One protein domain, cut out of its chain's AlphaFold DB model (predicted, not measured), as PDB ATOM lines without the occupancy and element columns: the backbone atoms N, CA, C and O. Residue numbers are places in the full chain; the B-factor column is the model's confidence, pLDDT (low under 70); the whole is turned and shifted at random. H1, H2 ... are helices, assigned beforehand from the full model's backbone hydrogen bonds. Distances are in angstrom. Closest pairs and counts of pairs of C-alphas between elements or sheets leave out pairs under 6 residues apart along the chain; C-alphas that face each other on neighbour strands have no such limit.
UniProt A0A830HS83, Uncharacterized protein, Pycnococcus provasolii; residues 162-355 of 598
ATOM      1  N   VAL A 162     -71.208  13.637 -49.442       87.56
ATOM      2  CA  VAL A 162     -70.814  12.595 -50.400       87.56
ATOM      3  C   VAL A 162     -69.326  12.275 -50.260       87.56
ATOM      4  O   VAL A 162     -68.980  11.102 -50.101       87.56
ATOM      5  N   ALA A 163     -68.457  13.287 -50.195       81.38
ATOM      6  CA  ALA A 163     -67.023  13.096 -49.978       81.38
ATOM      7  C   ALA A 163     -66.734  12.334 -48.669       81.38
ATOM      8  O   ALA A 163     -65.943  11.392 -48.642       81.38
ATOM      9  N   LEU A 164     -67.451  12.655 -47.588       82.31
ATOM     10  CA  LEU A 164     -67.286  11.990 -46.292       82.31
ATOM     11  C   LEU A 164     -67.755  10.522 -46.320       82.31
ATOM     12  O   LEU A 164     -67.192   9.675 -45.621       82.31
ATOM     13  N   LYS A 165     -68.758  10.182 -47.145       86.94
ATOM     14  CA  LYS A 165     -69.148   8.783 -47.392       86.94
ATOM     15  C   LYS A 165     -68.070   8.017 -48.155       86.94
ATOM     16  O   LYS A 165     -67.770   6.897 -47.743       86.94
ATOM     17  N   VAL A 166     -67.474   8.621 -49.185       85.94
ATOM     18  CA  VAL A 166     -66.383   8.019 -49.974       85.94
ATOM     19  C   VAL A 166     -65.166   7.738 -49.088       85.94
ATOM     20  O   VAL A 166     -64.702   6.600 -49.028       85.94
ATOM     21  N   VAL A 167     -64.742   8.713 -48.278       79.62
ATOM     22  CA  VAL A 167     -63.630   8.535 -47.329       79.62
ATOM     23  C   VAL A 167     -63.941   7.441 -46.296       79.62
ATOM     24  O   VAL A 167     -63.085   6.623 -45.963       79.62
ATOM     25  N   LYS A 168     -65.186   7.350 -45.803       80.50
ATOM     26  CA  LYS A 168     -65.590   6.264 -44.889       80.50
ATOM     27  C   LYS A 168     -65.568   4.882 -45.546       80.50
ATOM     28  O   LYS A 168     -65.267   3.913 -44.846       80.50
ATOM     29  N   SER A 169     -65.907   4.756 -46.832       82.00
ATOM     30  CA  SER A 169     -65.761   3.488 -47.561       82.00
ATOM     31  C   SER A 169     -64.298   3.137 -47.812       82.00
ATOM     32  O   SER A 169     -63.918   2.001 -47.551       82.00
ATOM     33  N   GLU A 170     -63.460   4.105 -48.189       79.56
ATOM     34  CA  GLU A 170     -62.023   3.886 -48.405       79.56
ATOM     35  C   GLU A 170     -61.311   3.457 -47.116       79.56
ATOM     36  O   GLU A 170     -60.556   2.490 -47.118       79.56
ATOM     37  N   ILE A 171     -61.623   4.080 -45.973       75.88
ATOM     38  CA  ILE A 171     -61.083   3.664 -44.665       75.88
ATOM     39  C   ILE A 171     -61.522   2.234 -44.304       75.88
ATOM     40  O   ILE A 171     -60.755   1.488 -43.693       75.88
ATOM     41  N   LYS A 172     -62.748   1.825 -44.657       82.38
ATOM     42  CA  LYS A 172     -63.206   0.444 -44.434       82.38
ATOM     43  C   LYS A 172     -62.468  -0.548 -45.330       82.38
ATOM     44  O   LYS A 172     -62.091  -1.604 -44.833       82.38
ATOM     45  N   GLU A 173     -62.247  -0.211 -46.598       81.88
ATOM     46  CA  GLU A 173     -61.485  -1.050 -47.531       81.88
ATOM     47  C   GLU A 173     -60.006  -1.163 -47.153       81.88
ATOM     48  O   GLU A 173     -59.428  -2.242 -47.262       81.88
ATOM     49  N   LEU A 174     -59.389  -0.083 -46.666       72.50
ATOM     50  CA  LEU A 174     -58.016  -0.123 -46.160       72.50
ATOM     51  C   LEU A 174     -57.913  -1.025 -44.924       72.50
ATOM     52  O   LEU A 174     -57.071  -1.914 -44.888       72.50
ATOM     53  N   LYS A 175     -58.847  -0.911 -43.968       79.12
ATOM     54  CA  LYS A 175     -58.875  -1.793 -42.786       79.12
ATOM     55  C   LYS A 175     -59.065  -3.270 -43.133       79.12
ATOM     56  O   LYS A 175     -58.494  -4.124 -42.460       79.12
ATOM     57  N   THR A 176     -59.881  -3.595 -44.137       86.31
ATOM     58  CA  THR A 176     -60.048  -4.992 -44.557       86.31
ATOM     59  C   THR A 176     -58.825  -5.497 -45.312       86.31
ATOM     60  O   THR A 176     -58.407  -6.624 -45.058       86.31
ATOM     61  N   ARG A 177     -58.205  -4.680 -46.176       81.75
ATOM     62  CA  ARG A 177     -56.948  -5.029 -46.861       81.75
ATOM     63  C   ARG A 177     -55.806  -5.285 -45.880       81.75
ATOM     64  O   ARG A 177     -55.157  -6.320 -45.998       81.75
ATOM     65  N   ASP A 178     -55.622  -4.415 -44.890       85.75
ATOM     66  CA  ASP A 178     -54.586  -4.582 -43.864       85.75
ATOM     67  C   ASP A 178     -54.836  -5.836 -43.018       85.75
ATOM     68  O   ASP A 178     -53.907  -6.590 -42.735       85.75
ATOM     69  N   LYS A 179     -56.104  -6.126 -42.688       87.56
ATOM     70  CA  LYS A 179     -56.479  -7.364 -41.994       87.56
ATOM     71  C   LYS A 179     -56.134  -8.612 -42.815       87.56
ATOM     72  O   LYS A 179     -55.544  -9.539 -42.273       87.56
ATOM     73  N   PHE A 180     -56.456  -8.639 -44.110       83.62
ATOM     74  CA  PHE A 180     -56.112  -9.772 -44.978       83.62
ATOM     75  C   PHE A 180     -54.600  -9.930 -45.175       83.62
ATOM     76  O   PHE A 180     -54.112 -11.056 -45.238       83.62
ATOM     77  N   ALA A 181     -53.855  -8.826 -45.268       84.19
ATOM     78  CA  ALA A 181     -52.399  -8.861 -45.359       84.19
ATOM     79  C   ALA A 181     -51.771  -9.425 -44.074       84.19
ATOM     80  O   ALA A 181     -50.883 -10.270 -44.154       84.19
ATOM     81  N   LEU A 182     -52.282  -9.019 -42.907       81.19
ATOM     82  CA  LEU A 182     -51.830  -9.523 -41.612       81.19
ATOM     83  C   LEU A 182     -52.174 -11.008 -41.424       81.19
ATOM     84  O   LEU A 182     -51.304 -11.781 -41.042       81.19
ATOM     85  N   GLU A 183     -53.394 -11.434 -41.769       85.00
ATOM     86  CA  GLU A 183     -53.792 -12.851 -41.727       85.00
ATOM     87  C   GLU A 183     -52.949 -13.716 -42.675       85.00
ATOM     88  O   GLU A 183     -52.606 -14.850 -42.345       85.00
ATOM     89  N   ARG A 184     -52.587 -13.193 -43.853       90.50
ATOM     90  CA  ARG A 184     -51.708 -13.899 -44.792       90.50
ATOM     91  C   ARG A 184     -50.288 -14.025 -44.247       90.50
ATOM     92  O   ARG A 184     -49.744 -15.123 -44.272       90.50
ATOM     93  N   ALA A 185     -49.717 -12.937 -43.734       81.44
ATOM     94  CA  ALA A 185     -48.387 -12.946 -43.130       81.44
ATOM     95  C   ALA A 185     -48.325 -13.868 -41.903       81.44
ATOM     96  O   ALA A 185     -47.343 -14.583 -41.722       81.44
ATOM     97  N   GLN A 186     -49.393 -13.900 -41.098       84.31
ATOM     98  CA  GLN A 186     -49.514 -14.813 -39.968       84.31
ATOM     99  C   GLN A 186     -49.537 -16.277 -40.427       84.31
ATOM    100  O   GLN A 186     -48.767 -17.072 -39.903       84.31
ATOM    101  N   ARG A 187     -50.331 -16.630 -41.449       85.69
ATOM    102  CA  ARG A 187     -50.336 -18.001 -41.998       85.69
ATOM    103  C   ARG A 187     -48.989 -18.410 -42.584       85.69
ATOM    104  O   ARG A 187     -48.557 -19.529 -42.359       85.69
ATOM    105  N   GLU A 188     -48.319 -17.517 -43.312       87.81
ATOM    106  CA  GLU A 188     -46.986 -17.792 -43.868       87.81
ATOM    107  C   GLU A 188     -45.931 -17.977 -42.762       87.81
ATOM    108  O   GLU A 188     -44.990 -18.754 -42.925       87.81
ATOM    109  N   PHE A 189     -46.070 -17.277 -41.632       85.00
ATOM    110  CA  PHE A 189     -45.219 -17.474 -40.460       85.00
ATOM    111  C   PHE A 189     -45.515 -18.805 -39.754       85.00
ATOM    112  O   PHE A 189     -44.585 -19.552 -39.459       85.00
ATOM    113  N   GLU A 190     -46.792 -19.127 -39.535       82.62
ATOM    114  CA  GLU A 190     -47.231 -20.399 -38.948       82.62
ATOM    115  C   GLU A 190     -46.795 -21.597 -39.809       82.62
ATOM    116  O   GLU A 190     -46.274 -22.574 -39.278       82.62
ATOM    117  N   GLU A 191     -46.917 -21.509 -41.137       88.44
ATOM    118  CA  GLU A 191     -46.474 -22.555 -42.070       88.44
ATOM    119  C   GLU A 191     -44.956 -22.779 -41.995       88.44
ATOM    120  O   GLU A 191     -44.510 -23.920 -41.869       88.44
ATOM    121  N   LYS A 192     -44.156 -21.702 -41.964       86.44
ATOM    122  CA  LYS A 192     -42.696 -21.803 -41.786       86.44
ATOM    123  C   LYS A 192     -42.313 -22.417 -40.445       86.44
ATOM    124  O   LYS A 192     -41.401 -23.238 -40.403       86.44
ATOM    125  N   LEU A 193     -43.004 -22.044 -39.368       84.75
ATOM    126  CA  LEU A 193     -42.761 -22.603 -38.040       84.75
ATOM    127  C   LEU A 193     -43.047 -24.113 -38.023       84.75
ATOM    128  O   LEU A 193     -42.230 -24.891 -37.535       84.75
ATOM    129  N   VAL A 194     -44.168 -24.535 -38.619       85.38
ATOM    130  CA  VAL A 194     -44.538 -25.953 -38.737       85.38
ATOM    131  C   VAL A 194     -43.521 -26.727 -39.578       85.38
ATOM    132  O   VAL A 194     -43.167 -27.852 -39.224       85.38
ATOM    133  N   ASP A 195     -43.022 -26.153 -40.671       87.31
ATOM    134  CA  ASP A 195     -42.004 -26.799 -41.502       87.31
ATOM    135  C   ASP A 195     -40.647 -26.913 -40.787       87.31
ATOM    136  O   ASP A 195     -40.002 -27.962 -40.867       87.31
ATOM    137  N   GLU A 196     -40.228 -25.889 -40.038       87.25
ATOM    138  CA  GLU A 196     -39.027 -25.950 -39.195       87.25
ATOM    139  C   GLU A 196     -39.154 -27.016 -38.098       87.25
ATOM    140  O   GLU A 196     -38.222 -27.795 -37.878       87.25
ATOM    141  N   GLU A 197     -40.308 -27.110 -37.434       81.06
ATOM    142  CA  GLU A 197     -40.561 -28.157 -36.441       81.06
ATOM    143  C   GLU A 197     -40.574 -29.550 -37.068       81.06
ATOM    144  O   GLU A 197     -39.951 -30.468 -36.531       81.06
ATOM    145  N   ARG A 198     -41.197 -29.723 -38.240       85.38
ATOM    146  CA  ARG A 198     -41.153 -30.990 -38.989       85.38
ATOM    147  C   ARG A 198     -39.723 -31.399 -39.324       85.38
ATOM    148  O   ARG A 198     -39.384 -32.572 -39.174       85.38
ATOM    149  N   GLN A 199     -38.878 -30.454 -39.734       90.31
ATOM    150  CA  GLN A 199     -37.462 -30.716 -40.004       90.31
ATOM    151  C   GLN A 199     -36.695 -31.102 -38.733       90.31
ATOM    152  O   GLN A 199     -35.925 -32.062 -38.764       90.31
ATOM    153  N   ARG A 200     -36.931 -30.420 -37.602       85.50
ATOM    154  CA  ARG A 200     -36.326 -30.780 -36.305       85.50
ATOM    155  C   ARG A 200     -36.750 -32.175 -35.848       85.50
ATOM    156  O   ARG A 200     -35.900 -32.969 -35.454       85.50
ATOM    157  N   VAL A 201     -38.041 -32.497 -35.946       82.56
ATOM    158  CA  VAL A 201     -38.572 -33.827 -35.610       82.56
ATOM    159  C   VAL A 201     -37.966 -34.900 -36.514       82.56
ATOM    160  O   VAL A 201     -37.601 -35.968 -36.028       82.56
ATOM    161  N   GLN A 202     -37.811 -34.624 -37.811       87.06
ATOM    162  CA  GLN A 202     -37.185 -35.567 -38.736       87.06
ATOM    163  C   GLN A 202     -35.700 -35.790 -38.411       87.06
ATOM    164  O   GLN A 202     -35.266 -36.935 -38.348       87.06
ATOM    165  N   ALA A 203     -34.945 -34.728 -38.118       88.19
ATOM    166  CA  ALA A 203     -33.541 -34.840 -37.723       88.19
ATOM    167  C   ALA A 203     -33.362 -35.653 -36.428       88.19
ATOM    168  O   ALA A 203     -32.475 -36.504 -36.351       88.19
ATOM    169  N   LEU A 204     -34.235 -35.449 -35.434       85.38
ATOM    170  CA  LEU A 204     -34.232 -36.236 -34.196       85.38
ATOM    171  C   LEU A 204     -34.571 -37.712 -34.442       85.38
ATOM    172  O   LEU A 204     -33.961 -38.587 -33.829       85.38
ATOM    173  N   ARG A 205     -35.509 -38.011 -35.351       82.81
ATOM    174  CA  ARG A 205     -35.807 -39.395 -35.762       82.81
ATOM    175  C   ARG A 205     -34.598 -40.058 -36.416       82.81
ATOM    176  O   ARG A 205     -34.247 -41.169 -36.030       82.81
ATOM    177  N   ASP A 206     -33.935 -39.366 -37.337       89.44
ATOM    178  CA  ASP A 206     -32.749 -39.888 -38.019       89.44
ATOM    179  C   ASP A 206     -31.586 -40.122 -37.029       89.44
ATOM    180  O   ASP A 206     -30.868 -41.124 -37.130       89.44
ATOM    181  N   GLU A 207     -31.418 -39.248 -36.026       88.25
ATOM    182  CA  GLU A 207     -30.438 -39.429 -34.948       88.25
ATOM    183  C   GLU A 207     -30.775 -40.639 -34.060       88.25
ATOM    184  O   GLU A 207     -29.890 -41.445 -33.750       88.25
ATOM    185  N   LEU A 208     -32.043 -40.805 -33.673       79.94
ATOM    186  CA  LEU A 208     -32.499 -41.959 -32.893       79.94
ATOM    187  C   LEU A 208     -32.294 -43.274 -33.655       79.94
ATOM    188  O   LEU A 208     -31.772 -44.231 -33.078       79.94
ATOM    189  N   ASP A 209     -32.598 -43.312 -34.951       83.56
ATOM    190  CA  ASP A 209     -32.352 -44.477 -35.806       83.56
ATOM    191  C   ASP A 209     -30.855 -44.795 -35.933       83.56
ATOM    192  O   ASP A 209     -30.448 -45.965 -35.923       83.56
ATOM    193  N   ALA A 210     -30.003 -43.770 -36.032       87.12
ATOM    194  CA  ALA A 210     -28.554 -43.943 -36.045       87.12
ATOM    195  C   ALA A 210     -28.038 -44.511 -34.711       87.12
ATOM    196  O   ALA A 210     -27.263 -45.474 -34.717       87.12
ATOM    197  N   ARG A 211     -28.507 -43.983 -33.571       82.00
ATOM    198  CA  ARG A 211     -28.173 -44.500 -32.232       82.00
ATOM    199  C   ARG A 211     -28.668 -45.932 -32.036       82.00
ATOM    200  O   ARG A 211     -27.916 -46.770 -31.544       82.00
ATOM    201  N   ALA A 212     -29.880 -46.256 -32.488       76.56
ATOM    202  CA  ALA A 212     -30.418 -47.615 -32.439       76.56
ATOM    203  C   ALA A 212     -29.556 -48.598 -33.253       76.56
ATOM    204  O   ALA A 212     -29.220 -49.683 -32.773       76.56
ATOM    205  N   LYS A 213     -29.109 -48.205 -34.456       83.75
ATOM    206  CA  LYS A 213     -28.179 -49.009 -35.273       83.75
ATOM    207  C   LYS A 213     -26.821 -49.204 -34.595       83.75
ATOM    208  O   LYS A 213     -26.276 -50.309 -34.667       83.75
ATOM    209  N   GLN A 214     -26.286 -48.173 -33.937       83.25
ATOM    210  CA  GLN A 214     -25.035 -48.260 -33.174       83.25
ATOM    211  C   GLN A 214     -25.163 -49.216 -31.986       83.25
ATOM    212  O   GLN A 214     -24.332 -50.114 -31.845       83.25
ATOM    213  N   LEU A 215     -26.227 -49.098 -31.188       75.69
ATOM    214  CA  LEU A 215     -26.498 -50.005 -30.069       75.69
ATOM    215  C   LEU A 215     -26.691 -51.450 -30.544       75.69
ATOM    216  O   LEU A 215     -26.119 -52.371 -29.968       75.69
ATOM    217  N   ALA A 216     -27.409 -51.664 -31.649       69.56
ATOM    218  CA  ALA A 216     -27.552 -52.991 -32.241       69.56
ATOM    219  C   ALA A 216     -26.206 -53.567 -32.724       69.56
ATOM    220  O   ALA A 216     -25.960 -54.767 -32.593       69.56
ATOM    221  N   ALA A 217     -25.315 -52.740 -33.280       79.25
ATOM    222  CA  ALA A 217     -23.974 -53.168 -33.677       79.25
ATOM    223  C   ALA A 217     -23.089 -53.510 -32.467       79.25
ATOM    224  O   ALA A 217     -22.433 -54.554 -32.484       79.25
ATOM    225  N   ALA A 218     -23.124 -52.688 -31.413       78.12
ATOM    226  CA  ALA A 218     -22.426 -52.940 -30.155       78.12
ATOM    227  C   ALA A 218     -22.907 -54.249 -29.509       78.12
ATOM    228  O   ALA A 218     -22.096 -55.146 -29.279       78.12
ATOM    229  N   ASN A 219     -24.225 -54.433 -29.367       73.62
ATOM    230  CA  ASN A 219     -24.827 -55.655 -28.824       73.62
ATOM    231  C   ASN A 219     -24.433 -56.908 -29.621       73.62
ATOM    232  O   ASN A 219     -24.108 -57.936 -29.028       73.62
ATOM    233  N   ARG A 220     -24.406 -56.834 -30.961       75.56
ATOM    234  CA  ARG A 220     -23.926 -57.941 -31.811       75.56
ATOM    235  C   ARG A 220     -22.446 -58.257 -31.581       75.56
ATOM    236  O   ARG A 220     -22.065 -59.422 -31.633       75.56
ATOM    237  N   SER A 221     -21.608 -57.246 -31.355       79.75
ATOM    238  CA  SER A 221     -20.182 -57.460 -31.074       79.75
ATOM    239  C   SER A 221     -19.944 -58.066 -29.688       79.75
ATOM    240  O   SER A 221     -19.138 -58.984 -29.557       79.75
ATOM    241  N   GLU A 222     -20.701 -57.636 -28.675       77.06
ATOM    242  CA  GLU A 222     -20.666 -58.229 -27.337       77.06
ATOM    243  C   GLU A 222     -21.139 -59.680 -27.345       77.06
ATOM    244  O   GLU A 222     -20.520 -60.525 -26.703       77.06
ATOM    245  N   LEU A 223     -22.200 -59.978 -28.101       71.69
ATOM    246  CA  LEU A 223     -22.689 -61.339 -28.316       71.69
ATOM    247  C   LEU A 223     -21.593 -62.249 -28.870       71.69
ATOM    248  O   LEU A 223     -21.288 -63.262 -28.249       71.69
ATOM    249  N   ARG A 224     -20.925 -61.838 -29.953       76.69
ATOM    250  CA  ARG A 224     -19.801 -62.595 -30.532       76.69
ATOM    251  C   ARG A 224     -18.640 -62.772 -29.553       76.69
ATOM    252  O   ARG A 224     -18.008 -63.825 -29.525       76.69
ATOM    253  N   ASN A 225     -18.345 -61.755 -28.742       78.69
ATOM    254  CA  ASN A 225     -17.303 -61.852 -27.718       78.69
ATOM    255  C   ASN A 225     -17.686 -62.853 -26.620       78.69
ATOM    256  O   ASN A 225     -16.843 -63.646 -26.203       78.69
ATOM    257  N   MET A 226     -18.942 -62.848 -26.166       71.81
ATOM    258  CA  MET A 226     -19.434 -63.815 -25.186       71.81
ATOM    259  C   MET A 226     -19.476 -65.233 -25.752       71.81
ATOM    260  O   MET A 226     -19.021 -66.143 -25.068       71.81
ATOM    261  N   GLU A 227     -19.932 -65.418 -26.993       75.62
ATOM    262  CA  GLU A 227     -19.862 -66.700 -27.709       75.62
ATOM    263  C   GLU A 227     -18.419 -67.218 -27.738       75.62
ATOM    264  O   GLU A 227     -18.161 -68.336 -27.303       75.62
ATOM    265  N   ALA A 228     -17.446 -66.380 -28.110       75.25
ATOM    266  CA  ALA A 228     -16.036 -66.767 -28.131       75.25
ATOM    267  C   ALA A 228     -15.468 -67.115 -26.739       75.25
ATOM    268  O   ALA A 228     -14.599 -67.984 -26.621       75.25
ATOM    269  N   VAL A 229     -15.918 -66.443 -25.672       76.69
ATOM    270  CA  VAL A 229     -15.527 -66.766 -24.286       76.69
ATOM    271  C   VAL A 229     -16.141 -68.092 -23.843       76.69
ATOM    272  O   VAL A 229     -15.451 -68.903 -23.222       76.69
ATOM    273  N   VAL A 230     -17.412 -68.326 -24.170       75.38
ATOM    274  CA  VAL A 230     -18.125 -69.570 -23.865       75.38
ATOM    275  C   VAL A 230     -17.505 -70.739 -24.621       75.38
ATOM    276  O   VAL A 230     -17.199 -71.746 -23.994       75.38
ATOM    277  N   GLU A 231     -17.209 -70.587 -25.912       77.06
ATOM    278  CA  GLU A 231     -16.504 -71.602 -26.701       77.06
ATOM    279  C   GLU A 231     -15.141 -71.961 -26.103       77.06
ATOM    280  O   GLU A 231     -14.805 -73.139 -26.004       77.06
ATOM    281  N   ARG A 232     -14.338 -70.977 -25.668       78.81
ATOM    282  CA  ARG A 232     -13.053 -71.269 -25.005       78.81
ATOM    283  C   ARG A 232     -13.255 -72.041 -23.706       78.81
ATOM    284  O   ARG A 232     -12.596 -73.053 -23.497       78.81
ATOM    285  N   ARG A 233     -14.199 -71.605 -22.863       76.00
ATOM    286  CA  ARG A 233     -14.520 -72.302 -21.609       76.00
ATOM    287  C   ARG A 233     -15.019 -73.725 -21.855       76.00
ATOM    288  O   ARG A 233     -14.651 -74.615 -21.103       76.00
ATOM    289  N   LEU A 234     -15.811 -73.954 -22.900       72.31
ATOM    290  CA  LEU A 234     -16.309 -75.282 -23.265       72.31
ATOM    291  C   LEU A 234     -15.205 -76.209 -23.773       72.31
ATOM    292  O   LEU A 234     -15.196 -77.385 -23.409       72.31
ATOM    293  N   ARG A 235     -14.258 -75.688 -24.562       77.19
ATOM    294  CA  ARG A 235     -13.096 -76.461 -25.026       77.19
ATOM    295  C   ARG A 235     -12.222 -76.931 -23.866       77.19
ATOM    296  O   ARG A 235     -11.796 -78.085 -23.876       77.19
ATOM    297  N   ASP A 236     -12.016 -76.071 -22.871       78.06
ATOM    298  CA  ASP A 236     -11.148 -76.349 -21.721       78.06
ATOM    299  C   ASP A 236     -11.864 -77.127 -20.594       78.06
ATOM    300  O   ASP A 236     -11.210 -77.749 -19.757       78.06
ATOM    301  N   ALA A 237     -13.201 -77.129 -20.578       76.69
ATOM    302  CA  ALA A 237     -14.003 -77.787 -19.551       76.69
ATOM    303  C   ALA A 237     -14.002 -79.317 -19.686       76.69
ATOM    304  O   ALA A 237     -14.202 -79.889 -20.770       76.69
ATOM    305  N   SER A 238     -13.869 -79.989 -18.540       82.88
ATOM    306  CA  SER A 238     -14.075 -81.436 -18.418       82.88
ATOM    307  C   SER A 238     -15.532 -81.823 -18.728       82.88
ATOM    308  O   SER A 238     -16.440 -80.996 -18.644       82.88
ATOM    309  N   ALA A 239     -15.790 -83.086 -19.090       76.06
ATOM    310  CA  ALA A 239     -17.138 -83.542 -19.458       76.06
ATOM    311  C   ALA A 239     -18.189 -83.294 -18.352       76.06
ATOM    312  O   ALA A 239     -19.321 -82.916 -18.654       76.06
ATOM    313  N   GLU A 240     -17.805 -83.436 -17.078       76.81
ATOM    314  CA  GLU A 240     -18.672 -83.156 -15.923       76.81
ATOM    315  C   GLU A 240     -18.989 -81.658 -15.787       76.81
ATOM    316  O   GLU A 240     -20.109 -81.264 -15.458       76.81
ATOM    317  N   GLU A 241     -18.015 -80.806 -16.089       76.31
ATOM    318  CA  GLU A 241     -18.119 -79.351 -15.997       76.31
ATOM    319  C   GLU A 241     -18.963 -78.774 -17.144       76.31
ATOM    320  O   GLU A 241     -19.803 -77.905 -16.915       76.31
ATOM    321  N   ARG A 242     -18.876 -79.354 -18.352       74.62
ATOM    322  CA  ARG A 242     -19.804 -79.055 -19.462       74.62
ATOM    323  C   ARG A 242     -21.248 -79.401 -19.112       74.62
ATOM    324  O   ARG A 242     -22.163 -78.653 -19.451       74.62
ATOM    325  N   GLN A 243     -21.467 -80.520 -18.421       75.56
ATOM    326  CA  GLN A 243     -22.808 -80.951 -18.033       75.56
ATOM    327  C   GLN A 243     -23.423 -80.016 -16.979       75.56
ATOM    328  O   GLN A 243     -24.610 -79.697 -17.085       75.56
ATOM    329  N   ARG A 244     -22.615 -79.507 -16.032       81.06
ATOM    330  CA  ARG A 244     -23.028 -78.464 -15.072       81.06
ATOM    331  C   ARG A 244     -23.360 -77.137 -15.756       81.06
ATOM    332  O   ARG A 244     -24.432 -76.585 -15.514       81.06
ATOM    333  N   LEU A 245     -22.504 -76.673 -16.669       77.50
ATOM    334  CA  LEU A 245     -22.740 -75.442 -17.433       77.50
ATOM    335  C   LEU A 245     -24.014 -75.532 -18.290       77.50
ATOM    336  O   LEU A 245     -24.775 -74.571 -18.371       77.50
ATOM    337  N   LEU A 246     -24.302 -76.699 -18.875       77.62
ATOM    338  CA  LEU A 246     -25.544 -76.941 -19.614       77.62
ATOM    339  C   LEU A 246     -26.792 -76.927 -18.719       77.62
ATOM    340  O   LEU A 246     -27.841 -76.446 -19.155       77.62
ATOM    341  N   SER A 247     -26.724 -77.463 -17.494       77.75
ATOM    342  CA  SER A 247     -27.846 -77.365 -16.549       77.75
ATOM    343  C   SER A 247     -28.083 -75.927 -16.093       77.75
ATOM    344  O   SER A 247     -29.225 -75.474 -16.139       77.75
ATOM    345  N   GLU A 248     -27.021 -75.184 -15.769       79.75
ATOM    346  CA  GLU A 248     -27.111 -73.770 -15.382       79.75
ATOM    347  C   GLU A 248     -27.648 -72.901 -16.531       79.75
ATOM    348  O   GLU A 248     -28.517 -72.059 -16.318       79.75
ATOM    349  N   ALA A 249     -27.217 -73.151 -17.775       75.69
ATOM    350  CA  ALA A 249     -27.726 -72.458 -18.961       75.69
ATOM    351  C   ALA A 249     -29.217 -72.749 -19.229       75.69
ATOM    352  O   ALA A 249     -29.965 -71.877 -19.670       75.69
ATOM    353  N   ARG A 250     -29.686 -73.972 -18.951       77.81
ATOM    354  CA  ARG A 250     -31.114 -74.320 -19.067       77.81
ATOM    355  C   ARG A 250     -31.952 -73.662 -17.978       77.81
ATOM    356  O   ARG A 250     -33.077 -73.249 -18.253       77.81
ATOM    357  N   GLU A 251     -31.433 -73.579 -16.759       78.06
ATOM    358  CA  GLU A 251     -32.110 -72.903 -15.651       78.06
ATOM    359  C   GLU A 251     -32.174 -71.391 -15.866       78.06
ATOM    360  O   GLU A 251     -33.255 -70.812 -15.738       78.06
ATOM    361  N   SER A 252     -31.076 -70.765 -16.300       78.00
ATOM    362  CA  SER A 252     -31.055 -69.339 -16.637       78.00
ATOM    363  C   SER A 252     -31.991 -69.020 -17.805       78.00
ATOM    364  O   SER A 252     -32.759 -68.061 -17.722       78.00
ATOM    365  N   ARG A 253     -32.044 -69.874 -18.836       76.94
ATOM    366  CA  ARG A 253     -33.013 -69.751 -19.935       76.94
ATOM    367  C   ARG A 253     -34.460 -69.842 -19.448       76.94
ATOM    368  O   ARG A 253     -35.260 -68.985 -19.799       76.94
ATOM    369  N   ARG A 254     -34.807 -70.836 -18.621       77.56
ATOM    370  CA  ARG A 254     -36.165 -70.955 -18.050       77.56
ATOM    371  C   ARG A 254     -36.527 -69.752 -17.181       77.56
ATOM    372  O   ARG A 254     -37.680 -69.333 -17.179       77.56
ATOM    373  N   SER A 255     -35.563 -69.207 -16.439       79.19
ATOM    374  CA  SER A 255     -35.757 -67.997 -15.636       79.19
ATOM    375  C   SER A 255     -36.025 -66.773 -16.515       79.19
ATOM    376  O   SER A 255     -36.956 -66.024 -16.237       79.19
ATOM    377  N   LEU A 256     -35.259 -66.593 -17.597       72.56
ATOM    378  CA  LEU A 256     -35.456 -65.508 -18.564       72.56
ATOM    379  C   LEU A 256     -36.774 -65.648 -19.332       72.56
ATOM    380  O   LEU A 256     -37.471 -64.661 -19.524       72.56
ATOM    381  N   GLU A 257     -37.156 -66.863 -19.734       73.94
ATOM    382  CA  GLU A 257     -38.449 -67.119 -20.381       73.94
ATOM    383  C   GLU A 257     -39.622 -66.781 -19.446       73.94
ATOM    384  O   GLU A 257     -40.603 -66.187 -19.890       73.94
ATOM    385  N   LYS A 258     -39.518 -67.094 -18.145       79.56
ATOM    386  CA  LYS A 258     -40.518 -66.680 -17.147       79.56
ATOM    387  C   LYS A 258     -40.591 -65.160 -16.996       79.56
ATOM    388  O   LYS A 258     -41.696 -64.625 -17.000       79.56
ATOM    389  N   ALA A 259     -39.442 -64.487 -16.904       73.94
ATOM    390  CA  ALA A 259     -39.376 -63.028 -16.827       73.94
ATOM    391  C   ALA A 259     -40.015 -62.376 -18.067       73.94
ATOM    392  O   ALA A 259     -40.906 -61.547 -17.924       73.94
ATOM    393  N   LEU A 260     -39.705 -62.883 -19.268       72.94
ATOM    394  CA  LEU A 260     -40.295 -62.434 -20.533       72.94
ATOM    395  C   LEU A 260     -41.811 -62.605 -20.607       72.94
ATOM    396  O   LEU A 260     -42.513 -61.781 -21.192       72.94
ATOM    397  N   VAL A 261     -42.336 -63.715 -20.087       80.00
ATOM    398  CA  VAL A 261     -43.788 -63.924 -20.025       80.00
ATOM    399  C   VAL A 261     -44.418 -62.922 -19.059       80.00
ATOM    400  O   VAL A 261     -45.435 -62.325 -19.403       80.00
ATOM    401  N   GLN A 262     -43.791 -62.683 -17.905       81.56
ATOM    402  CA  GLN A 262     -44.264 -61.725 -16.909       81.56
ATOM    403  C   GLN A 262     -44.240 -60.277 -17.435       81.56
ATOM    404  O   GLN A 262     -45.241 -59.567 -17.321       81.56
ATOM    405  N   THR A 263     -43.155 -59.850 -18.082       74.25
ATOM    406  CA  THR A 263     -43.057 -58.511 -18.686       74.25
ATOM    407  C   THR A 263     -44.023 -58.341 -19.855       74.25
ATOM    408  O   THR A 263     -44.630 -57.283 -19.991       74.25
ATOM    409  N   ARG A 264     -44.279 -59.388 -20.653       75.00
ATOM    410  CA  ARG A 264     -45.342 -59.375 -21.678       75.00
ATOM    411  C   ARG A 264     -46.734 -59.198 -21.091       75.00
ATOM    412  O   ARG A 264     -47.541 -58.490 -21.684       75.00
ATOM    413  N   THR A 265     -47.038 -59.854 -19.972       83.12
ATOM    414  CA  THR A 265     -48.339 -59.682 -19.310       83.12
ATOM    415  C   THR A 265     -48.497 -58.282 -18.728       83.12
ATOM    416  O   THR A 265     -49.552 -57.684 -18.901       83.12
ATOM    417  N   GLN A 266     -47.438 -57.725 -18.133       79.31
ATOM    418  CA  GLN A 266     -47.431 -56.339 -17.654       79.31
ATOM    419  C   GLN A 266     -47.605 -55.347 -18.804       79.31
ATOM    420  O   GLN A 266     -48.388 -54.414 -18.689       79.31
ATOM    421  N   LEU A 267     -46.929 -55.579 -19.934       76.69
ATOM    422  CA  LEU A 267     -47.060 -54.727 -21.109       76.69
ATOM    423  C   LEU A 267     -48.488 -54.735 -21.664       76.69
ATOM    424  O   LEU A 267     -48.998 -53.673 -21.989       76.69
ATOM    425  N   ARG A 268     -49.141 -55.902 -21.744       82.62
ATOM    426  CA  ARG A 268     -50.546 -55.974 -22.179       82.62
ATOM    427  C   ARG A 268     -51.475 -55.205 -21.247       82.62
ATOM    428  O   ARG A 268     -52.282 -54.436 -21.741       82.62
ATOM    429  N   SER A 269     -51.315 -55.366 -19.931       81.94
ATOM    430  CA  SER A 269     -52.098 -54.613 -18.937       81.94
ATOM    431  C   SER A 269     -51.924 -53.103 -19.112       81.94
ATOM    432  O   SER A 269     -52.905 -52.374 -19.152       81.94
ATOM    433  N   ALA A 270     -50.685 -52.636 -19.288       73.12
ATOM    434  CA  ALA A 270     -50.406 -51.217 -19.499       73.12
ATOM    435  C   ALA A 270     -50.946 -50.701 -20.849       73.12
ATOM    436  O   ALA A 270     -51.390 -49.559 -20.946       73.12
ATOM    437  N   GLU A 271     -50.924 -51.527 -21.902       78.50
ATOM    438  CA  GLU A 271     -51.519 -51.181 -23.200       78.50
ATOM    439  C   GLU A 271     -53.053 -51.098 -23.123       78.50
ATOM    440  O   GLU A 271     -53.623 -50.186 -23.719       78.50
ATOM    441  N   GLU A 272     -53.702 -51.978 -22.355       84.88
ATOM    442  CA  GLU A 272     -55.146 -51.930 -22.077       84.88
ATOM    443  C   GLU A 272     -55.527 -50.682 -21.260       84.88
ATOM    444  O   GLU A 272     -56.480 -49.990 -21.610       84.88
ATOM    445  N   GLU A 273     -54.760 -50.337 -20.220       81.06
ATOM    446  CA  GLU A 273     -54.951 -49.095 -19.447       81.06
ATOM    447  C   GLU A 273     -54.801 -47.854 -20.336       81.06
ATOM    448  O   GLU A 273     -55.628 -46.944 -20.306       81.06
ATOM    449  N   LYS A 274     -53.777 -47.833 -21.196       82.94
ATOM    450  CA  LYS A 274     -53.572 -46.751 -22.160       82.94
ATOM    451  C   LYS A 274     -54.766 -46.607 -23.119       82.94
ATOM    452  O   LYS A 274     -55.160 -45.481 -23.413       82.94
ATOM    453  N   GLU A 275     -55.316 -47.713 -23.622       84.75
ATOM    454  CA  GLU A 275     -56.491 -47.698 -24.507       84.75
ATOM    455  C   GLU A 275     -57.726 -47.136 -23.782       84.75
ATOM    456  O   GLU A 275     -58.407 -46.270 -24.328       84.75
ATOM    457  N   GLN A 276     -57.945 -47.517 -22.519       82.94
ATOM    458  CA  GLN A 276     -59.025 -46.965 -21.689       82.94
ATOM    459  C   GLN A 276     -58.897 -45.446 -21.499       82.94
ATOM    460  O   GLN A 276     -59.883 -44.720 -21.654       82.94
ATOM    461  N   PHE A 277     -57.688 -44.943 -21.224       80.88
ATOM    462  CA  PHE A 277     -57.455 -43.500 -21.118       80.88
ATOM    463  C   PHE A 277     -57.663 -42.772 -22.453       80.88
ATOM    464  O   PHE A 277     -58.204 -41.666 -22.472       80.88
ATOM    465  N   GLU A 278     -57.262 -43.371 -23.582       81.00
ATOM    466  CA  GLU A 278     -57.489 -42.799 -24.917       81.00
ATOM    467  C   GLU A 278     -58.995 -42.664 -25.214       81.00
ATOM    468  O   GLU A 278     -59.441 -41.598 -25.653       81.00
ATOM    469  N   GLU A 279     -59.795 -43.685 -24.891       87.62
ATOM    470  CA  GLU A 279     -61.256 -43.644 -25.028       87.62
ATOM    471  C   GLU A 279     -61.913 -42.585 -24.126       87.62
ATOM    472  O   GLU A 279     -62.829 -41.875 -24.560       87.62
ATOM    473  N   GLU A 280     -61.456 -42.443 -22.878       84.81
ATOM    474  CA  GLU A 280     -61.991 -41.451 -21.941       84.81
ATOM    475  C   GLU A 280     -61.680 -40.017 -22.395       84.81
ATOM    476  O   GLU A 280     -62.571 -39.160 -22.408       84.81
ATOM    477  N   VAL A 281     -60.453 -39.765 -22.860       84.69
ATOM    478  CA  VAL A 281     -60.056 -38.471 -23.434       84.69
ATOM    479  C   VAL A 281     -60.905 -38.133 -24.660       84.69
ATOM    480  O   VAL A 281     -61.376 -37.000 -24.790       84.69
ATOM    481  N   ASP A 282     -61.145 -39.087 -25.559       87.25
ATOM    482  CA  ASP A 282     -61.974 -38.851 -26.743       87.25
ATOM    483  C   ASP A 282     -63.443 -38.596 -26.380       87.25
ATOM    484  O   ASP A 282     -64.086 -37.703 -26.949       87.25
ATOM    485  N   ARG A 283     -63.965 -39.297 -25.366       90.38
ATOM    486  CA  ARG A 283     -65.300 -39.041 -24.813       90.38
ATOM    487  C   ARG A 283     -65.406 -37.630 -24.236       90.38
ATOM    488  O   ARG A 283     -66.381 -36.936 -24.533       90.38
ATOM    489  N   LEU A 284     -64.420 -37.188 -23.455       83.62
ATOM    490  CA  LEU A 284     -64.384 -35.844 -22.872       83.62
ATOM    491  C   LEU A 284     -64.215 -34.747 -23.936       83.62
ATOM    492  O   LEU A 284     -64.848 -33.695 -23.854       83.62
ATOM    493  N   LYS A 285     -63.427 -34.986 -24.992       84.00
ATOM    494  CA  LYS A 285     -63.330 -34.061 -26.134       84.00
ATOM    495  C   LYS A 285     -64.668 -33.913 -26.847       84.00
ATOM    496  O   LYS A 285     -65.064 -32.796 -27.178       84.00
ATOM    497  N   ALA A 286     -65.376 -35.021 -27.067       84.94
ATOM    498  CA  ALA A 286     -66.684 -35.006 -27.711       84.94
ATOM    499  C   ALA A 286     -67.732 -34.258 -26.870       84.94
ATOM    500  O   ALA A 286     -68.505 -33.467 -27.417       84.94
ATOM    501  N   THR A 287     -67.746 -34.454 -25.545       85.38
ATOM    502  CA  THR A 287     -68.651 -33.710 -24.655       85.38
ATOM    503  C   THR A 287     -68.298 -32.228 -24.613       85.38
ATOM    504  O   THR A 287     -69.201 -31.403 -24.737       85.38
ATOM    505  N   ASN A 288     -67.016 -31.869 -24.512       77.94
ATOM    506  CA  ASN A 288     -66.585 -30.472 -24.505       77.94
ATOM    507  C   ASN A 288     -66.947 -29.763 -25.826       77.94
ATOM    508  O   ASN A 288     -67.542 -28.687 -25.810       77.94
ATOM    509  N   ALA A 289     -66.716 -30.404 -26.976       81.06
ATOM    510  CA  ALA A 289     -67.127 -29.878 -28.279       81.06
ATOM    511  C   ALA A 289     -68.648 -29.652 -28.369       81.06
ATOM    512  O   ALA A 289     -69.089 -28.582 -28.790       81.06
ATOM    513  N   ALA A 290     -69.455 -30.615 -27.907       81.69
ATOM    514  CA  ALA A 290     -70.911 -30.479 -27.876       81.69
ATOM    515  C   ALA A 290     -71.373 -29.331 -26.961       81.69
ATOM    516  O   ALA A 290     -72.346 -28.644 -27.265       81.69
ATOM    517  N   LEU A 291     -70.674 -29.097 -25.849       79.00
ATOM    518  CA  LEU A 291     -70.995 -28.012 -24.922       79.00
ATOM    519  C   LEU A 291     -70.609 -26.647 -25.481       79.00
ATOM    520  O   LEU A 291     -71.388 -25.711 -25.330       79.00
ATOM    521  N   ILE A 292     -69.476 -26.540 -26.179       79.19
ATOM    522  CA  ILE A 292     -69.080 -25.323 -26.900       79.19
ATOM    523  C   ILE A 292     -70.126 -24.965 -27.966       79.19
ATOM    524  O   ILE A 292     -70.487 -23.796 -28.093       79.19
ATOM    525  N   GLU A 293     -70.666 -25.951 -28.692       80.44
ATOM    526  CA  GLU A 293     -71.729 -25.724 -29.685       80.44
ATOM    527  C   GLU A 293     -73.071 -25.291 -29.070       80.44
ATOM    528  O   GLU A 293     -73.853 -24.597 -29.721       80.44
ATOM    529  N   LEU A 294     -73.347 -25.685 -27.823       76.88
ATOM    530  CA  LEU A 294     -74.568 -25.332 -27.087       76.88
ATOM    531  C   LEU A 294     -74.431 -24.039 -26.259       76.88
ATOM    532  O   LEU A 294     -75.424 -23.555 -25.706       76.88
ATOM    533  N   ALA A 295     -73.223 -23.482 -26.148       66.69
ATOM    534  CA  ALA A 295     -72.899 -22.418 -25.205       66.69
ATOM    535  C   ALA A 295     -73.338 -21.017 -25.670       66.69
ATOM    536  O   ALA A 295     -72.512 -20.173 -26.016       66.69
ATOM    537  N   ASP A 296     -74.632 -20.715 -25.538       63.03
ATOM    538  CA  ASP A 296     -75.151 -19.335 -25.538       63.03
ATOM    539  C   ASP A 296     -75.204 -18.711 -24.115       63.03
ATOM    540  O   ASP A 296     -75.842 -17.680 -23.904       63.03
ATOM    541  N   GLY A 297     -74.528 -19.296 -23.109       70.19
ATOM    542  CA  GLY A 297     -74.602 -18.846 -21.705       70.19
ATOM    543  C   GLY A 297     -73.329 -19.053 -20.872       70.19
ATOM    544  O   GLY A 297     -72.493 -19.896 -21.187       70.19
ATOM    545  N   GLU A 298     -73.183 -18.274 -19.791       73.94
ATOM    546  CA  GLU A 298     -72.030 -18.317 -18.867       73.94
ATOM    547  C   GLU A 298     -71.897 -19.657 -18.124       73.94
ATOM    548  O   GLU A 298     -70.780 -20.117 -17.898       73.94
ATOM    549  N   GLU A 299     -73.011 -20.338 -17.835       77.62
ATOM    550  CA  GLU A 299     -73.016 -21.668 -17.200       77.62
ATOM    551  C   GLU A 299     -72.332 -22.736 -18.070       77.62
ATOM    552  O   GLU A 299     -71.567 -23.561 -17.571       77.62
ATOM    553  N   TRP A 300     -72.530 -22.686 -19.392       76.62
ATOM    554  CA  TRP A 300     -71.888 -23.617 -20.321       76.62
ATOM    555  C   TRP A 300     -70.392 -23.337 -20.488       76.62
ATOM    556  O   TRP A 300     -69.626 -24.269 -20.708       76.62
ATOM    557  N   ARG A 301     -69.952 -22.082 -20.311       75.19
ATOM    558  CA  ARG A 301     -68.520 -21.737 -20.286       75.19
ATOM    559  C   ARG A 301     -67.831 -22.260 -19.030       75.19
ATOM    560  O   ARG A 301     -66.726 -22.778 -19.134       75.19
ATOM    561  N   ALA A 302     -68.481 -22.159 -17.870       82.31
ATOM    562  CA  ALA A 302     -67.961 -22.738 -16.632       82.31
ATOM    563  C   ALA A 302     -67.836 -24.266 -16.745       82.31
ATOM    564  O   ALA A 302     -66.795 -24.824 -16.411       82.31
ATOM    565  N   LYS A 303     -68.849 -24.929 -17.319       80.44
ATOM    566  CA  LYS A 303     -68.831 -26.381 -17.544       80.44
ATOM    567  C   LYS A 303     -67.803 -26.826 -18.594       80.44
ATOM    568  O   LYS A 303     -67.197 -27.880 -18.445       80.44
ATOM    569  N   ALA A 304     -67.577 -26.023 -19.634       75.19
ATOM    570  CA  ALA A 304     -66.516 -26.269 -20.611       75.19
ATOM    571  C   ALA A 304     -65.114 -26.123 -19.990       75.19
ATOM    572  O   ALA A 304     -64.234 -26.917 -20.298       75.19
ATOM    573  N   LEU A 305     -64.907 -25.155 -19.086       85.06
ATOM    574  CA  LEU A 305     -63.648 -25.004 -18.341       85.06
ATOM    575  C   LEU A 305     -63.399 -26.167 -17.373       85.06
ATOM    576  O   LEU A 305     -62.272 -26.637 -17.273       85.06
ATOM    577  N   GLU A 306     -64.438 -26.654 -16.694       87.62
ATOM    578  CA  GLU A 306     -64.346 -27.838 -15.830       87.62
ATOM    579  C   GLU A 306     -63.958 -29.090 -16.630       87.62
ATOM    580  O   GLU A 306     -63.042 -29.813 -16.247       87.62
ATOM    581  N   LEU A 307     -64.589 -29.312 -17.787       80.62
ATOM    582  CA  LEU A 307     -64.223 -30.419 -18.675       80.62
ATOM    583  C   LEU A 307     -62.846 -30.249 -19.307       80.62
ATOM    584  O   LEU A 307     -62.183 -31.244 -19.580       80.62
ATOM    585  N   GLN A 308     -62.410 -29.012 -19.545       81.94
ATOM    586  CA  GLN A 308     -61.054 -28.746 -20.004       81.94
ATOM    587  C   GLN A 308     -60.030 -29.138 -18.934       81.94
ATOM    588  O   GLN A 308     -59.062 -29.809 -19.260       81.94
ATOM    589  N   ALA A 309     -60.280 -28.806 -17.665       87.38
ATOM    590  CA  ALA A 309     -59.418 -29.230 -16.565       87.38
ATOM    591  C   ALA A 309     -59.380 -30.763 -16.421       87.38
ATOM    592  O   ALA A 309     -58.304 -31.330 -16.262       87.38
ATOM    593  N   GLN A 310     -60.527 -31.441 -16.559       86.12
ATOM    594  CA  GLN A 310     -60.585 -32.911 -16.569       86.12
ATOM    595  C   GLN A 310     -59.838 -33.515 -17.766       86.12
ATOM    596  O   GLN A 310     -59.192 -34.550 -17.635       86.12
ATOM    597  N   LEU A 311     -59.902 -32.880 -18.941       84.38
ATOM    598  CA  LEU A 311     -59.128 -33.294 -20.111       84.38
ATOM    599  C   LEU A 311     -57.628 -33.160 -19.881       84.38
ATOM    600  O   LEU A 311     -56.882 -34.041 -20.295       84.38
ATOM    601  N   ASP A 312     -57.194 -32.065 -19.267       87.19
ATOM    602  CA  ASP A 312     -55.783 -31.827 -18.984       87.19
ATOM    603  C   ASP A 312     -55.259 -32.877 -17.983       87.19
ATOM    604  O   ASP A 312     -54.254 -33.525 -18.265       87.19
ATOM    605  N   GLU A 313     -56.008 -33.169 -16.912       88.25
ATOM    606  CA  GLU A 313     -55.685 -34.234 -15.945       88.25
ATOM    607  C   GLU A 313     -55.616 -35.626 -16.603       88.25
ATOM    608  O   GLU A 313     -54.639 -36.357 -16.435       88.25
ATOM    609  N   ARG A 314     -56.605 -35.985 -17.435       82.00
ATOM    610  CA  ARG A 314     -56.591 -37.259 -18.177       82.00
ATOM    611  C   ARG A 314     -55.459 -37.340 -19.202       82.00
ATOM    612  O   ARG A 314     -54.937 -38.424 -19.448       82.00
ATOM    613  N   ASN A 315     -55.071 -36.223 -19.818       80.50
ATOM    614  CA  ASN A 315     -53.930 -36.191 -20.734       80.50
ATOM    615  C   ASN A 315     -52.607 -36.428 -19.997       80.50
ATOM    616  O   ASN A 315     -51.735 -37.099 -20.553       80.50
ATOM    617  N   ASP A 316     -52.467 -35.913 -18.775       86.31
ATOM    618  CA  ASP A 316     -51.296 -36.157 -17.932       86.31
ATOM    619  C   ASP A 316     -51.214 -37.639 -17.522       86.31
ATOM    620  O   ASP A 316     -50.169 -38.268 -17.700       86.31
ATOM    621  N   GLU A 317     -52.328 -38.244 -17.096       82.50
ATOM    622  CA  GLU A 317     -52.397 -39.683 -16.786       82.50
ATOM    623  C   GLU A 317     -52.083 -40.557 -18.009       82.50
ATOM    624  O   GLU A 317     -51.326 -41.525 -17.934       82.50
ATOM    625  N   LEU A 318     -52.597 -40.180 -19.178       81.81
ATOM    626  CA  LEU A 318     -52.310 -40.855 -20.439       81.81
ATOM    627  C   LEU A 318     -50.843 -40.700 -20.863       81.81
ATOM    628  O   LEU A 318     -50.266 -41.619 -21.456       81.81
ATOM    629  N   ALA A 319     -50.216 -39.557 -20.577       83.50
ATOM    630  CA  ALA A 319     -48.786 -39.366 -20.794       83.50
ATOM    631  C   ALA A 319     -47.960 -40.274 -19.871       83.50
ATOM    632  O   ALA A 319     -46.991 -40.889 -20.328       83.50
ATOM    633  N   GLU A 320     -48.373 -40.427 -18.612       84.25
ATOM    634  CA  GLU A 320     -47.746 -41.347 -17.666       84.25
ATOM    635  C   GLU A 320     -47.917 -42.814 -18.094       84.25
ATOM    636  O   GLU A 320     -46.928 -43.544 -18.185       84.25
ATOM    637  N   ALA A 321     -49.126 -43.233 -18.479       75.31
ATOM    638  CA  ALA A 321     -49.400 -44.580 -18.987       75.31
ATOM    639  C   ALA A 321     -48.573 -44.903 -20.248       75.31
ATOM    640  O   ALA A 321     -48.029 -46.003 -20.396       75.31
ATOM    641  N   ARG A 322     -48.399 -43.927 -21.152       80.00
ATOM    642  CA  ARG A 322     -47.504 -44.056 -22.317       80.00
ATOM    643  C   ARG A 322     -46.049 -44.239 -21.897       80.00
ATOM    644  O   ARG A 322     -45.383 -45.129 -22.425       80.00
ATOM    645  N   ALA A 323     -45.569 -43.457 -20.933       81.00
ATOM    646  CA  ALA A 323     -44.212 -43.597 -20.413       81.00
ATOM    647  C   ALA A 323     -43.988 -44.969 -19.748       81.00
ATOM    648  O   ALA A 323     -42.939 -45.587 -19.948       81.00
ATOM    649  N   GLN A 324     -44.982 -45.488 -19.019       78.81
ATOM    650  CA  GLN A 324     -44.940 -46.830 -18.431       78.81
ATOM    651  C   GLN A 324     -44.911 -47.926 -19.508       78.81
ATOM    652  O   GLN A 324     -44.077 -48.834 -19.439       78.81
ATOM    653  N   CYS A 325     -45.741 -47.814 -20.549       76.06
ATOM    654  CA  CYS A 325     -45.698 -48.705 -21.712       76.06
ATOM    655  C   CYS A 325     -44.321 -48.702 -22.387       76.06
ATOM    656  O   CYS A 325     -43.782 -49.764 -22.703       76.06
ATOM    657  N   ASP A 326     -43.734 -47.527 -22.606       82.62
ATOM    658  CA  ASP A 326     -42.425 -47.395 -23.248       82.62
ATOM    659  C   ASP A 326     -41.304 -47.981 -22.378       82.62
ATOM    660  O   ASP A 326     -40.411 -48.672 -22.883       82.62
ATOM    661  N   ALA A 327     -41.382 -47.798 -21.057       80.31
ATOM    662  CA  ALA A 327     -40.476 -48.434 -20.110       80.31
ATOM    663  C   ALA A 327     -40.590 -49.968 -20.153       80.31
ATOM    664  O   ALA A 327     -39.564 -50.650 -20.226       80.31
ATOM    665  N   LEU A 328     -41.811 -50.515 -20.181       76.06
ATOM    666  CA  LEU A 328     -42.065 -51.956 -20.293       76.06
ATOM    667  C   LEU A 328     -41.628 -52.532 -21.648       76.06
ATOM    668  O   LEU A 328     -41.100 -53.641 -21.720       76.06
ATOM    669  N   LYS A 329     -41.770 -51.775 -22.741       77.75
ATOM    670  CA  LYS A 329     -41.224 -52.157 -24.055       77.75
ATOM    671  C   LYS A 329     -39.703 -52.224 -24.018       77.75
ATOM    672  O   LYS A 329     -39.115 -53.176 -24.531       77.75
ATOM    673  N   ALA A 330     -39.060 -51.258 -23.366       76.44
ATOM    674  CA  ALA A 330     -37.613 -51.255 -23.202       76.44
ATOM    675  C   ALA A 330     -37.114 -52.405 -22.307       76.44
ATOM    676  O   ALA A 330     -36.052 -52.967 -22.582       76.44
ATOM    677  N   THR A 331     -37.838 -52.782 -21.246       76.38
ATOM    678  CA  THR A 331     -37.477 -53.953 -20.423       76.38
ATOM    679  C   THR A 331     -37.671 -55.254 -21.190       76.38
ATOM    680  O   THR A 331     -36.755 -56.074 -21.208       76.38
ATOM    681  N   LEU A 332     -38.787 -55.410 -21.905       73.81
ATOM    682  CA  LEU A 332     -39.060 -56.581 -22.737       73.81
ATOM    683  C   LEU A 332     -38.005 -56.759 -23.832       73.81
ATOM    684  O   LEU A 332     -37.557 -57.878 -24.068       73.81
ATOM    685  N   GLU A 333     -37.553 -55.675 -24.467       79.31
ATOM    686  CA  GLU A 333     -36.484 -55.747 -25.467       79.31
ATOM    687  C   GLU A 333     -35.142 -56.162 -24.839       79.31
ATOM    688  O   GLU A 333     -34.442 -57.016 -25.382       79.31
ATOM    689  N   ARG A 334     -34.798 -55.644 -23.650       76.19
ATOM    690  CA  ARG A 334     -33.598 -56.089 -22.915       76.19
ATOM    691  C   ARG A 334     -33.672 -57.571 -22.546       76.19
ATOM    692  O   ARG A 334     -32.695 -58.297 -22.726       76.19
ATOM    693  N   GLU A 335     -34.811 -58.030 -22.040       71.94
ATOM    694  CA  GLU A 335     -35.020 -59.437 -21.692       71.94
ATOM    695  C   GLU A 335     -35.013 -60.343 -22.923       71.94
ATOM    696  O   GLU A 335     -34.466 -61.445 -22.872       71.94
ATOM    697  N   ARG A 336     -35.552 -59.870 -24.052       73.25
ATOM    698  CA  ARG A 336     -35.548 -60.594 -25.324       73.25
ATOM    699  C   ARG A 336     -34.128 -60.772 -25.828       73.25
ATOM    700  O   ARG A 336     -33.745 -61.892 -26.152       73.25
ATOM    701  N   VAL A 337     -33.341 -59.696 -25.822       75.06
ATOM    702  CA  VAL A 337     -31.917 -59.762 -26.146       75.06
ATOM    703  C   VAL A 337     -31.239 -60.776 -25.231       75.06
ATOM    704  O   VAL A 337     -30.581 -61.671 -25.744       75.06
ATOM    705  N   ASN A 338     -31.448 -60.716 -23.910       69.38
ATOM    706  CA  ASN A 338     -30.861 -61.668 -22.955       69.38
ATOM    707  C   ASN A 338     -31.261 -63.127 -23.224       69.38
ATOM    708  O   ASN A 338     -30.409 -64.014 -23.139       69.38
ATOM    709  N   ALA A 339     -32.518 -63.387 -23.587       67.00
ATOM    710  CA  ALA A 339     -32.976 -64.716 -23.979       67.00
ATOM    711  C   ALA A 339     -32.332 -65.187 -25.294       67.00
ATOM    712  O   ALA A 339     -31.935 -66.348 -25.388       67.00
ATOM    713  N   GLU A 340     -32.142 -64.299 -26.274       73.31
ATOM    714  CA  GLU A 340     -31.392 -64.591 -27.505       73.31
ATOM    715  C   GLU A 340     -29.904 -64.879 -27.206       73.31
ATOM    716  O   GLU A 340     -29.339 -65.827 -27.763       73.31
ATOM    717  N   LYS A 341     -29.278 -64.153 -26.261       70.75
ATOM    718  CA  LYS A 341     -27.912 -64.458 -25.776       70.75
ATOM    719  C   LYS A 341     -27.845 -65.844 -25.120       70.75
ATOM    720  O   LYS A 341     -26.903 -66.597 -25.344       70.75
ATOM    721  N   ALA A 342     -28.845 -66.207 -24.317       65.00
ATOM    722  CA  ALA A 342     -28.903 -67.520 -23.676       65.00
ATOM    723  C   ALA A 342     -29.135 -68.649 -24.697       65.00
ATOM    724  O   ALA A 342     -28.528 -69.717 -24.592       65.00
ATOM    725  N   GLN A 343     -29.978 -68.411 -25.705       69.38
ATOM    726  CA  GLN A 343     -30.277 -69.384 -26.751       69.38
ATOM    727  C   GLN A 343     -29.055 -69.671 -27.633       69.38
ATOM    728  O   GLN A 343     -28.714 -70.836 -27.830       69.38
ATOM    729  N   THR A 344     -28.353 -68.632 -28.084       67.69
ATOM    730  CA  THR A 344     -27.108 -68.766 -28.863       67.69
ATOM    731  C   THR A 344     -26.027 -69.534 -28.100       67.69
ATOM    732  O   THR A 344     -25.408 -70.429 -28.669       67.69
ATOM    733  N   MET A 345     -25.872 -69.303 -26.788       64.00
ATOM    734  CA  MET A 345     -24.982 -70.119 -25.948       64.00
ATOM    735  C   MET A 345     -25.404 -71.594 -25.898       64.00
ATOM    736  O   MET A 345     -24.552 -72.477 -25.995       64.00
ATOM    737  N   THR A 346     -26.704 -71.887 -25.763       63.25
ATOM    738  CA  THR A 346     -27.185 -73.279 -25.754       63.25
ATOM    739  C   THR A 346     -27.063 -73.970 -27.109       63.25
ATOM    740  O   THR A 346     -26.789 -75.169 -27.135       63.25
ATOM    741  N   ASP A 347     -27.231 -73.243 -28.214       68.50
ATOM    742  CA  ASP A 347     -27.118 -73.783 -29.570       68.50
ATOM    743  C   ASP A 347     -25.645 -74.025 -29.942       68.50
ATOM    744  O   ASP A 347     -25.319 -75.091 -30.465       68.50
ATOM    745  N   ALA A 348     -24.729 -73.129 -29.551       62.62
ATOM    746  CA  ALA A 348     -23.283 -73.340 -29.672       62.62
ATOM    747  C   ALA A 348     -22.809 -74.583 -28.892       62.62
ATOM    748  O   ALA A 348     -22.015 -75.371 -29.398       62.62
ATOM    749  N   MET A 349     -23.362 -74.824 -27.695       56.19
ATOM    750  CA  MET A 349     -23.096 -76.047 -26.923       56.19
ATOM    751  C   MET A 349     -23.696 -77.318 -27.551       56.19
ATOM    752  O   MET A 349     -23.237 -78.423 -27.258       56.19
ATOM    753  N   ARG A 350     -24.741 -77.190 -28.378       56.78
ATOM    754  CA  ARG A 350     -25.446 -78.317 -29.010       56.78
ATOM    755  C   ARG A 350     -24.730 -78.818 -30.263       56.78
ATOM    756  O   ARG A 350     -24.635 -80.025 -30.451       56.78
ATOM    757  N   VAL A 351     -24.157 -77.908 -31.050       54.59
ATOM    758  CA  VAL A 351     -23.406 -78.229 -32.278       54.59
ATOM    759  C   VAL A 351     -22.137 -79.054 -31.995       54.59
ATOM    760  O   VAL A 351     -21.721 -79.840 -32.841       54.59
ATOM    761  N   GLU A 352     -21.555 -78.976 -30.793       52.88
ATOM    762  CA  GLU A 352     -20.432 -79.847 -30.394       52.88
ATOM    763  C   GLU A 352     -20.858 -81.275 -29.988       52.88
ATOM    764  O   GLU A 352     -20.021 -82.179 -29.951       52.88
ATOM    765  N   LEU A 353     -22.145 -81.508 -29.698       46.75
ATOM    766  CA  LEU A 353     -22.682 -82.821 -29.312       46.75
ATOM    767  C   LEU A 353     -23.263 -83.618 -30.493       46.75
ATOM    768  O   LEU A 353     -23.397 -84.837 -30.385       46.75
ATOM    769  N   ASP A 354     -23.501 -82.980 -31.642       53.94
ATOM    770  CA  ASP A 354     -24.024 -83.621 -32.862       53.94
ATOM    771  C   ASP A 354     -22.983 -84.479 -33.622       53.94
ATOM    772  O   ASP A 354     -23.212 -84.927 -34.744       53.94
ATOM    773  N   GLY A 355     -21.847 -84.800 -32.993       52.38
ATOM    774  CA  GLY A 355     -20.954 -85.878 -33.435       52.38
ATOM    775  C   GLY A 355     -21.474 -87.290 -33.121       52.38
ATOM    776  O   GLY A 355     -20.896 -88.273 -33.587       52.38
TER     777      GLY A 355
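What this domain is: This is residues 162 to 355 of the 598 residues of an uncharacterized protein of Pycnococcus provasolii (UniProt A0A830HS83). A very long helix, H1, and a long helical hairpin of H2 and H3 make a narrow V that is joined at one end. Residues 162 to 218 of H1 stick out as a free arm, while the far end of H3 folds back to meet the last part of H1. The printed part has 194 residues with three named helices, in the order H1, H2, H3, and no named strand; the class is all helix. The whole is extended, with a radius of gyration of the C-alphas of 31.3 A, and spans 114 by 37 by 21 A.

How they stand to each other: H1, residues 162 to 236, stands free over residues 162 to 218. H2, residues 239 to 294, is close to H1 but not clearly touching it: the closest C-alphas, of Leu 234 and Arg 242, are 6.4 A apart. The two run opposite ways at a shallow tilt of 12 degrees. H3, residues 298 to 351, forms a helical hairpin with H2. These two touch, the closest C-alphas being those of Lys 274 and Ala 321, 5.7 A apart, and run opposite ways at a shallow tilt of 17 degrees. With residues 341 to 349 alone, H3 touches residues 223 to 234 of H1; the closest C-alphas, of Glu 227 and Met 345, are 6.4 A apart. H1 and H3 run the same way at a shallow tilt of 24 degrees. In H1, H2 and H3, every O i to N i+4 pair is within hydrogen-bond range.

Where its parts are: H1 runs 110.9 A from C-alpha 162 at (-70.814, 12.595, -50.400) to C-alpha 236 at (-11.148, -76.349, -21.721). H2 is 82.1 A long and H3 78.3 A, ending with C-alpha 351 at (-23.406, -78.229, -32.278).

The domain as a whole: The C-alphas farthest apart, of Val 162 and Ser 238, are 114.4 A apart. The outline is only just a rod. The printed part has no cut, and both links are tight. Mean pLDDT of the printed part is 78.7; residues 216, 295 to 296, 338 to 339 and 342 to 355 are under 70.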